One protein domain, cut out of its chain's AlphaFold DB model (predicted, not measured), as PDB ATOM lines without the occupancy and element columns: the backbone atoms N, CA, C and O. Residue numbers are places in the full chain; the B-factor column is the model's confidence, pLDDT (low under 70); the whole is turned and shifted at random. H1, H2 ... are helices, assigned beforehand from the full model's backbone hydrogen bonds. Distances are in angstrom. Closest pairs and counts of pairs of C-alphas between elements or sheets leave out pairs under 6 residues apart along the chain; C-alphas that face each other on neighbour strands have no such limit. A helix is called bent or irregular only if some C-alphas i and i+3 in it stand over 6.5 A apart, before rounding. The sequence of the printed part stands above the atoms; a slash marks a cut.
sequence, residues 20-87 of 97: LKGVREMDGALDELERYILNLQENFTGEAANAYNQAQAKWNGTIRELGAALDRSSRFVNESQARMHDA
ATOM      1  N   LEU A  20      29.530 -19.212 -39.236       77.94
ATOM      2  CA  LEU A  20      30.944 -19.419 -38.887       77.94
ATOM      3  C   LEU A  20      31.352 -20.892 -38.970       77.94
ATOM      4  O   LEU A  20      32.488 -21.217 -39.320       77.94
ATOM      5  N   LYS A  21      30.446 -21.808 -38.622       83.00
ATOM      6  CA  LYS A  21      30.657 -23.243 -38.818       83.00
ATOM      7  C   LYS A  21      30.730 -23.585 -40.310       83.00
ATOM      8  O   LYS A  21      31.696 -24.224 -40.709       83.00
ATOM      9  N   GLY A  22      29.801 -23.082 -41.123       77.50
ATOM     10  CA  GLY A  22      29.806 -23.285 -42.574       77.50
ATOM     11  C   GLY A  22      31.071 -22.753 -43.257       77.50
ATOM     12  O   GLY A  22      31.635 -23.432 -44.106       77.50
ATOM     13  N   VAL A  23      31.581 -21.590 -42.833       78.50
ATOM     14  CA  VAL A  23      32.866 -21.049 -43.321       78.50
ATOM     15  C   VAL A  23      34.023 -22.009 -43.038       78.50
ATOM     16  O   VAL A  23      34.829 -22.270 -43.925       78.50
ATOM     17  N   ARG A  24      34.100 -22.560 -41.820       81.50
ATOM     18  CA  ARG A  24      35.158 -23.515 -41.439       81.50
ATOM     19  C   ARG A  24      35.051 -24.841 -42.188       81.50
ATOM     20  O   ARG A  24      36.069 -25.422 -42.540       81.50
ATOM     21  N   GLU A  25      33.833 -25.314 -42.434       83.25
ATOM     22  CA  GLU A  25      33.601 -26.515 -43.244       83.25
ATOM     23  C   GLU A  25      34.021 -26.299 -44.704       83.25
ATOM     24  O   GLU A  25      34.637 -27.184 -45.294       83.25
ATOM     25  N   MET A  26      33.753 -25.114 -45.270       75.94
ATOM     26  CA  MET A  26      34.235 -24.754 -46.606       75.94
ATOM     27  C   MET A  26      35.762 -24.720 -46.665       75.94
ATOM     28  O   MET A  26      36.330 -25.273 -47.600       75.94
ATOM     29  N   ASP A  27      36.421 -24.130 -45.667       81.06
ATOM     30  CA  ASP A  27      37.886 -24.088 -45.577       81.06
ATOM     31  C   ASP A  27      38.486 -25.509 -45.571       81.06
ATOM     32  O   ASP A  27      39.325 -25.849 -46.402       81.06
ATOM     33  N   GLY A  28      37.945 -26.402 -44.733       84.31
ATOM     34  CA  GLY A  28      38.394 -27.796 -44.666       84.31
ATOM     35  C   GLY A  28      38.169 -28.595 -45.957       84.31
ATOM     36  O   GLY A  28      39.020 -29.402 -46.337       84.31
ATOM     37  N   ALA A  29      37.055 -28.363 -46.659       80.94
ATOM     38  CA  ALA A  29      36.792 -28.997 -47.952       80.94
ATOM     39  C   ALA A  29      37.781 -28.534 -49.037       80.94
ATOM     40  O   ALA A  29      38.133 -29.303 -49.934       80.94
ATOM     41  N   LEU A  30      38.255 -27.289 -48.956       79.12
ATOM     42  CA  LEU A  30      39.230 -26.734 -49.893       79.12
ATOM     43  C   LEU A  30      40.640 -27.254 -49.618       79.12
ATOM     44  O   LEU A  30      41.339 -27.598 -50.569       79.12
ATOM     45  N   ASP A  31      41.011 -27.426 -48.351       83.56
ATOM     46  CA  ASP A  31      42.253 -28.106 -47.963       83.56
ATOM     47  C   ASP A  31      42.280 -29.572 -48.430       83.56
ATOM     48  O   ASP A  31      43.328 -30.137 -48.759       83.56
ATOM     49  N   GLU A  32      41.130 -30.248 -48.418       84.50
ATOM     50  CA  GLU A  32      41.002 -31.601 -48.965       84.50
ATOM     51  C   GLU A  32      41.140 -31.608 -50.492       84.50
ATOM     52  O   GLU A  32      41.898 -32.415 -51.038       84.50
ATOM     53  N   LEU A  33      40.486 -30.664 -51.176       77.88
ATOM     54  CA  LEU A  33      40.601 -30.488 -52.622       77.88
ATOM     55  C   LEU A  33      42.052 -30.208 -53.047       77.88
ATOM     56  O   LEU A  33      42.542 -30.811 -54.001       77.88
ATOM     57  N   GLU A  34      42.757 -29.327 -52.332       78.19
ATOM     58  CA  GLU A  34      44.161 -28.997 -52.591       78.19
ATOM     59  C   GLU A  34      45.065 -30.223 -52.435       78.19
ATOM     60  O   GLU A  34      45.870 -30.511 -53.321       78.19
ATOM     61  N   ARG A  35      44.872 -31.026 -51.382       82.81
ATOM     62  CA  ARG A  35      45.599 -32.296 -51.212       82.81
ATOM     63  C   ARG A  35      45.346 -33.276 -52.356       82.81
ATOM     64  O   ARG A  35      46.285 -33.927 -52.815       82.81
ATOM     65  N   TYR A  36      44.106 -33.367 -52.830       79.25
ATOM     66  CA  TYR A  36      43.747 -34.241 -53.947       79.25
ATOM     67  C   TYR A  36      44.428 -33.799 -55.251       79.25
ATOM     68  O   TYR A  36      44.929 -34.620 -56.018       79.25
ATOM     69  N   ILE A  37      44.503 -32.488 -55.478       74.50
ATOM     70  CA  ILE A  37      45.116 -31.904 -56.675       74.50
ATOM     71  C   ILE A  37      46.640 -32.001 -56.637       74.50
ATOM     72  O   ILE A  37      47.235 -32.337 -57.658       74.50
ATOM     73  N   LEU A  38      47.273 -31.803 -55.477       75.25
ATOM     74  CA  LEU A  38      48.711 -32.027 -55.298       75.25
ATOM     75  C   LEU A  38      49.106 -33.478 -55.609       75.25
ATOM     76  O   LEU A  38      50.157 -33.719 -56.194       75.25
ATOM     77  N   ASN A  39      48.250 -34.451 -55.280       76.56
ATOM     78  CA  ASN A  39      48.485 -35.854 -55.630       76.56
ATOM     79  C   ASN A  39      48.357 -36.114 -57.145       76.56
ATOM     80  O   ASN A  39      49.093 -36.917 -57.709       76.56
ATOM     81  N   LEU A  40      47.458 -35.393 -57.819       71.75
ATOM     82  CA  LEU A  40      47.248 -35.473 -59.268       71.75
ATOM     83  C   LEU A  40      48.199 -34.580 -60.079       71.75
ATOM     84  O   LEU A  40      48.159 -34.611 -61.310       71.75
ATOM     85  N   GLN A  41      49.049 -33.792 -59.414       63.31
ATOM     86  CA  GLN A  41      49.882 -32.757 -60.026       63.31
ATOM     87  C   GLN A  41      50.887 -33.319 -61.042       63.31
ATOM     88  O   GLN A  41      51.204 -32.633 -62.012       63.31
ATOM     89  N   GLU A  42      51.302 -34.586 -60.902       64.56
ATOM     90  CA  GLU A  42      52.106 -35.287 -61.919       64.56
ATOM     91  C   GLU A  42      51.400 -35.383 -63.287       64.56
ATOM     92  O   GLU A  42      52.069 -35.504 -64.310       64.56
ATOM     93  N   ASN A  43      50.065 -35.275 -63.332       64.56
ATOM     94  CA  ASN A  43      49.254 -35.339 -64.555       64.56
ATOM     95  C   ASN A  43      48.556 -34.007 -64.920       64.56
ATOM     96  O   ASN A  43      47.952 -33.902 -65.988       64.56
ATOM     97  N   PHE A  44      48.626 -32.977 -64.068       64.88
ATOM     98  CA  PHE A  44      47.964 -31.676 -64.261       64.88
ATOM     99  C   PHE A  44      48.942 -30.638 -64.843       64.88
ATOM    100  O   PHE A  44      49.484 -29.796 -64.129       64.88
ATOM    101  N   THR A  45      49.175 -30.660 -66.158       69.44
ATOM    102  CA  THR A  45      50.031 -29.656 -66.824       69.44
ATOM    103  C   THR A  45      49.229 -28.633 -67.630       69.44
ATOM    104  O   THR A  45      48.244 -28.974 -68.281       69.44
ATOM    105  N   GLY A  46      49.689 -27.377 -67.639       74.06
ATOM    106  CA  GLY A  46      49.178 -26.326 -68.523       74.06
ATOM    107  C   GLY A  46      47.866 -25.695 -68.048       74.06
ATOM    108  O   GLY A  46      47.821 -25.015 -67.024       74.06
ATOM    109  N   GLU A  47      46.800 -25.882 -68.821       72.69
ATOM    110  CA  GLU A  47      45.508 -25.204 -68.639       72.69
ATOM    111  C   GLU A  47      44.804 -25.604 -67.335       72.69
ATOM    112  O   GLU A  47      44.221 -24.761 -66.654       72.69
ATOM    113  N   ALA A  48      44.951 -26.864 -66.924       72.81
ATOM    114  CA  ALA A  48      44.337 -27.389 -65.711       72.81
ATOM    115  C   ALA A  48      44.950 -26.784 -64.430       72.81
ATOM    116  O   ALA A  48      44.230 -26.470 -63.483       72.81
ATOM    117  N   ALA A  49      46.265 -26.530 -64.427       74.81
ATOM    118  CA  ALA A  49      46.940 -25.834 -63.331       74.81
ATOM    119  C   ALA A  49      46.507 -24.358 -63.242       74.81
ATOM    120  O   ALA A  49      46.286 -23.834 -62.151       74.81
ATOM    121  N   ASN A  50      46.324 -23.686 -64.382       80.75
ATOM    122  CA  ASN A  50      45.825 -22.307 -64.413       80.75
ATOM    123  C   ASN A  50      44.367 -22.196 -63.947       80.75
ATOM    124  O   ASN A  50      44.040 -21.282 -63.188       80.75
ATOM    125  N   ALA A  51      43.503 -23.122 -64.371       79.62
ATOM    126  CA  ALA A  51      42.113 -23.182 -63.927       79.62
ATOM    127  C   ALA A  51      42.019 -23.424 -62.414       79.62
ATOM    128  O   ALA A  51      41.238 -22.756 -61.735       79.62
ATOM    129  N   TYR A  52      42.865 -24.310 -61.878       78.88
ATOM    130  CA  TYR A  52      42.976 -24.533 -60.441       78.88
ATOM    131  C   TYR A  52      43.395 -23.265 -59.694       78.88
ATOM    132  O   TYR A  52      42.671 -22.836 -58.805       78.88
ATOM    133  N   ASN A  53      44.498 -22.619 -60.085       81.25
ATOM    134  CA  ASN A  53      44.979 -21.407 -59.416       81.25
ATOM    135  C   ASN A  53      43.925 -20.282 -59.416       81.25
ATOM    136  O   ASN A  53      43.770 -19.565 -58.426       81.25
ATOM    137  N   GLN A  54      43.165 -20.133 -60.509       85.25
ATOM    138  CA  GLN A  54      42.063 -19.168 -60.578       85.25
ATOM    139  C   GLN A  54      40.914 -19.531 -59.642       85.25
ATOM    140  O   GLN A  54      40.403 -18.661 -58.933       85.25
ATOM    141  N   ALA A  55      40.506 -20.800 -59.632       80.38
ATOM    142  CA  ALA A  55      39.490 -21.273 -58.708       80.38
ATOM    143  C   ALA A  55      39.959 -21.058 -57.259       80.38
ATOM    144  O   ALA A  55      39.197 -20.509 -56.463       80.38
ATOM    145  N   GLN A  56      41.234 -21.350 -56.974       81.19
ATOM    146  CA  GLN A  56      41.854 -21.190 -55.663       81.19
ATOM    147  C   GLN A  56      41.827 -19.762 -55.163       81.19
ATOM    148  O   GLN A  56      41.346 -19.482 -54.065       81.19
ATOM    149  N   ALA A  57      42.268 -18.830 -56.000       85.94
ATOM    150  CA  ALA A  57      42.191 -17.416 -55.683       85.94
ATOM    151  C   ALA A  57      40.741 -16.963 -55.439       85.94
ATOM    152  O   ALA A  57      40.482 -16.204 -54.502       85.94
ATOM    153  N   LYS A  58      39.790 -17.448 -56.250       83.94
ATOM    154  CA  LYS A  58      38.379 -17.064 -56.152       83.94
ATOM    155  C   LYS A  58      37.746 -17.533 -54.846       83.94
ATOM    156  O   LYS A  58      37.177 -16.705 -54.137       83.94
ATOM    157  N   TRP A  59      37.847 -18.820 -54.508       77.88
ATOM    158  CA  TRP A  59      37.224 -19.326 -53.282       77.88
ATOM    159  C   TRP A  59      37.875 -18.733 -52.030       77.88
ATOM    160  O   TRP A  59      37.160 -18.355 -51.103       77.88
ATOM    161  N   ASN A  60      39.202 -18.542 -52.032       82.56
ATOM    162  CA  ASN A  60      39.921 -17.915 -50.920       82.56
ATOM    163  C   ASN A  60      39.466 -16.464 -50.713       82.56
ATOM    164  O   ASN A  60      39.315 -16.012 -49.578       82.56
ATOM    165  N   GLY A  61      39.221 -15.734 -51.806       85.19
ATOM    166  CA  GLY A  61      38.632 -14.397 -51.758       85.19
ATOM    167  C   GLY A  61      37.233 -14.410 -51.143       85.19
ATOM    168  O   GLY A  61      36.977 -13.693 -50.178       85.19
ATOM    169  N   THR A  62      36.353 -15.279 -51.642       81.69
ATOM    170  CA  THR A  62      34.964 -15.378 -51.172       81.69
ATOM    171  C   THR A  62      34.865 -15.778 -49.697       81.69
ATOM    172  O   THR A  62      34.060 -15.200 -48.972       81.69
ATOM    173  N   ILE A  63      35.698 -16.704 -49.215       79.38
ATOM    174  CA  ILE A  63      35.725 -17.093 -47.794       79.38
ATOM    175  C   ILE A  63      36.161 -15.934 -46.904       79.38
ATOM    176  O   ILE A  63      35.553 -15.697 -45.858       79.38
ATOM    177  N   ARG A  64      37.181 -15.175 -47.319       84.38
ATOM    178  CA  ARG A  64      37.629 -13.991 -46.575       84.38
ATOM    179  C   ARG A  64      36.540 -12.929 -46.504       84.38
ATOM    180  O   ARG A  64      36.312 -12.365 -45.436       84.38
ATOM    181  N   GLU A  65      35.856 -12.672 -47.616       85.69
ATOM    182  CA  GLU A  65      34.730 -11.735 -47.658       85.69
ATOM    183  C   GLU A  65      33.573 -12.197 -46.770       85.69
ATOM    184  O   GLU A  65      33.034 -11.398 -46.002       85.69
ATOM    185  N   LEU A  66      33.235 -13.488 -46.817       82.00
ATOM    186  CA  LEU A  66      32.192 -14.080 -45.987       82.00
ATOM    187  C   LEU A  66      32.547 -13.962 -44.498       82.00
ATOM    188  O   LEU A  66      31.740 -13.468 -43.715       82.00
ATOM    189  N   GLY A  67      33.775 -14.312 -44.110       81.62
ATOM    190  CA  GLY A  67      34.265 -14.144 -42.741       81.62
ATOM    191  C   GLY A  67      34.214 -12.688 -42.267       81.62
ATOM    192  O   GLY A  67      33.732 -12.412 -41.169       81.62
ATOM    193  N   ALA A  68      34.627 -11.739 -43.113       84.38
ATOM    194  CA  ALA A  68      34.566 -10.313 -42.797       84.38
ATOM    195  C   ALA A  68      33.123  -9.801 -42.648       84.38
ATOM    196  O   ALA A  68      32.848  -8.970 -41.779       84.38
ATOM    197  N   ALA A  69      32.192 -10.284 -43.475       82.69
ATOM    198  CA  ALA A  69      30.776  -9.946 -43.367       82.69
ATOM    199  C   ALA A  69      30.167 -10.494 -42.067       82.69
ATOM    200  O   ALA A  69      29.441  -9.774 -41.382       82.69
ATOM    201  N   LEU A  70      30.506 -11.730 -41.689       80.75
ATOM    202  CA  LEU A  70      30.034 -12.351 -40.451       80.75
ATOM    203  C   LEU A  70      30.577 -11.663 -39.203       80.75
ATOM    204  O   LEU A  70      29.810 -11.398 -38.281       80.75
ATOM    205  N   ASP A  71      31.865 -11.320 -39.183       80.31
ATOM    206  CA  ASP A  71      32.463 -10.557 -38.083       80.31
ATOM    207  C   ASP A  71      31.773  -9.192 -37.922       80.31
ATOM    208  O   ASP A  71      31.411  -8.788 -36.815       80.31
ATOM    209  N   ARG A  72      31.482  -8.512 -39.037       83.31
ATOM    210  CA  ARG A  72      30.759  -7.233 -39.027       83.31
ATOM    211  C   ARG A  72      29.327  -7.384 -38.498       83.31
ATOM    212  O   ARG A  72      28.908  -6.580 -37.667       83.31
ATOM    213  N   SER A  73      28.607  -8.424 -38.921       76.75
ATOM    214  CA  SER A  73      27.264  -8.738 -38.415       76.75
ATOM    215  C   SER A  73      27.277  -9.095 -36.926       76.75
ATOM    216  O   SER A  73      26.445  -8.595 -36.174       76.75
ATOM    217  N   SER A  74      28.253  -9.884 -36.469       74.06
ATOM    218  CA  SER A  74      28.423 -10.234 -35.053       74.06
ATOM    219  C   SER A  74      28.638  -8.992 -34.184       74.06
ATOM    220  O   SER A  74      27.975  -8.811 -33.159       74.06
ATOM    221  N   ARG A  75      29.507  -8.071 -34.623       80.56
ATOM    222  CA  ARG A  75      29.729  -6.789 -33.937       80.56
ATOM    223  C   ARG A  75      28.460  -5.948 -33.880       80.56
ATOM    224  O   ARG A  75      28.148  -5.421 -32.818       80.56
ATOM    225  N   PHE A  76      27.710  -5.870 -34.978       78.69
ATOM    226  CA  PHE A  76      26.449  -5.128 -35.025       78.69
ATOM    227  C   PHE A  76      25.405  -5.694 -34.049       78.69
ATOM    228  O   PHE A  76      24.757  -4.934 -33.326       78.69
ATOM    229  N   VAL A  77      25.271  -7.023 -33.972       75.19
ATOM    230  CA  VAL A  77      24.352  -7.688 -33.034       75.19
ATOM    231  C   VAL A  77      24.776  -7.444 -31.583       75.19
ATOM    232  O   VAL A  77      23.932  -7.122 -30.747       75.19
ATOM    233  N   ASN A  78      26.070  -7.536 -31.268       74.56
ATOM    234  CA  ASN A  78      26.590  -7.239 -29.927       74.56
ATOM    235  C   ASN A  78      26.416  -5.765 -29.533       74.56
ATOM    236  O   ASN A  78      26.020  -5.461 -28.409       74.56
ATOM    237  N   GLU A  79      26.662  -4.839 -30.456       79.00
ATOM    238  CA  GLU A  79      26.468  -3.410 -30.207       79.00
ATOM    239  C   GLU A  79      24.988  -3.072 -29.988       79.00
ATOM    240  O   GLU A  79      24.646  -2.296 -29.092       79.00
ATOM    241  N   SER A  80      24.098  -3.700 -30.758       69.31
ATOM    242  CA  SER A  80      22.649  -3.562 -30.590       69.31
ATOM    243  C   SER A  80      22.195  -4.079 -29.222       69.31
ATOM    244  O   SER A  80      21.405  -3.414 -28.556       69.31
ATOM    245  N   GLN A  81      22.754  -5.202 -28.753       64.12
ATOM    246  CA  GLN A  81      22.504  -5.721 -27.403       64.12
ATOM    247  C   GLN A  81      22.939  -4.737 -26.310       64.12
ATOM    248  O   GLN A  81      22.161  -4.454 -25.400       64.12
ATOM    249  N   ALA A  82      24.150  -4.177 -26.410       72.31
ATOM    250  CA  ALA A  82      24.662  -3.232 -25.419       72.31
ATOM    251  C   ALA A  82      23.795  -1.965 -25.333       72.31
ATOM    252  O   ALA A  82      23.433  -1.531 -24.242       72.31
ATOM    253  N   ARG A  83      23.404  -1.405 -26.487       70.56
ATOM    254  CA  ARG A  83      22.533  -0.218 -26.554       70.56
ATOM    255  C   ARG A  83      21.143  -0.483 -25.977       70.56
ATOM    256  O   ARG A  83      20.569   0.412 -25.364       70.56
ATOM    257  N   MET A  84      20.607  -1.686 -26.169       62.56
ATOM    258  CA  MET A  84      19.274  -2.041 -25.691       62.56
ATOM    259  C   MET A  84      19.250  -2.300 -24.184       62.56
ATOM    260  O   MET A  84      18.376  -1.774 -23.509       62.56
ATOM    261  N   HIS A  85      20.248  -3.000 -23.638       66.38
ATOM    262  CA  HIS A  85      20.397  -3.165 -22.189       66.38
ATOM    263  C   HIS A  85      20.521  -1.805 -21.478       66.38
ATOM    264  O   HIS A  85      19.888  -1.558 -20.452       66.38
ATOM    265  N   ASP A  86      21.274  -0.877 -22.071       70.38
ATOM    266  CA  ASP A  86      21.366   0.507 -21.605       70.38
ATOM    267  C   ASP A  86      20.035   1.267 -21.681       70.38
ATOM    268  O   ASP A  86      19.748   2.092 -20.809       70.38
ATOM    269  N   ALA A  87      19.237   1.032 -22.725       66.75
ATOM    270  CA  ALA A  87      17.923   1.645 -22.894       66.75
ATOM    271  C   ALA A  87      16.896   1.072 -21.905       66.75
ATOM    272  O   ALA A  87      16.146   1.845 -21.315       66.75
TER     273      ALA A  87
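This is residues 20 to 87 of the 97 residues of the protein "ESAT-6-like protein" of Nocardioides sp. KC13 (UniProt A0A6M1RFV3). The model is a long, loose helical hairpin with unequal arms: the long helix H2 and the shorter H1 run side by side in opposite directions, joined at one end by residues 41 to 46. The last part of H2, residues 72 to 87, sticks out past H1 as a free arm and adds to the length. The printed part has 68 residues with two named helices, H1 then H2, and no named strand; the class is all helix. The whole is extended, with a radius of gyration of the C-alphas of 18.5 A and spans of 64 by 17 by 9 A.

The longest helix is H2, residues 47 to 87. It touches H1, residues 20 to 40, with its residues 63 to 70 alone, and H1 touches it with residues 20 to 27 alone. Their closest C-alphas, those of Val 23 and Ile 63, are 6.6 A apart. The two helices stand at a shallow tilt of 13 degrees, run opposite ways and form a helical hairpin. Their centres are 17.2 A apart. Residues 72 to 87 of H2 stand free. In H1 and H2 every O i to N i+4 pair is within hydrogen-bond range.

H2 has 41 residues and measures 59.8 A from C-alpha 47 at (45.508, -25.204, -68.639) to C-alpha 87 at (17.923, 1.645, -22.894). H1 has 21 residues and measures 30.6 A, beginning with C-alpha 20 at (30.944, -19.419, -38.887). Neither helix is bent.

The C-alphas of Asn 43 and Ala 87, the two farthest apart, are 63.9 A apart. Without residues 72 to 87 the body spans 39 by 17 by 8 A. The link from H1 to H2 is short, with 6 residues, and the printed part has no cut. The mean pLDDT of the printed part is 77.3; residues 41 to 45, 80 to 81, 84 to 85 and 87 are under 70.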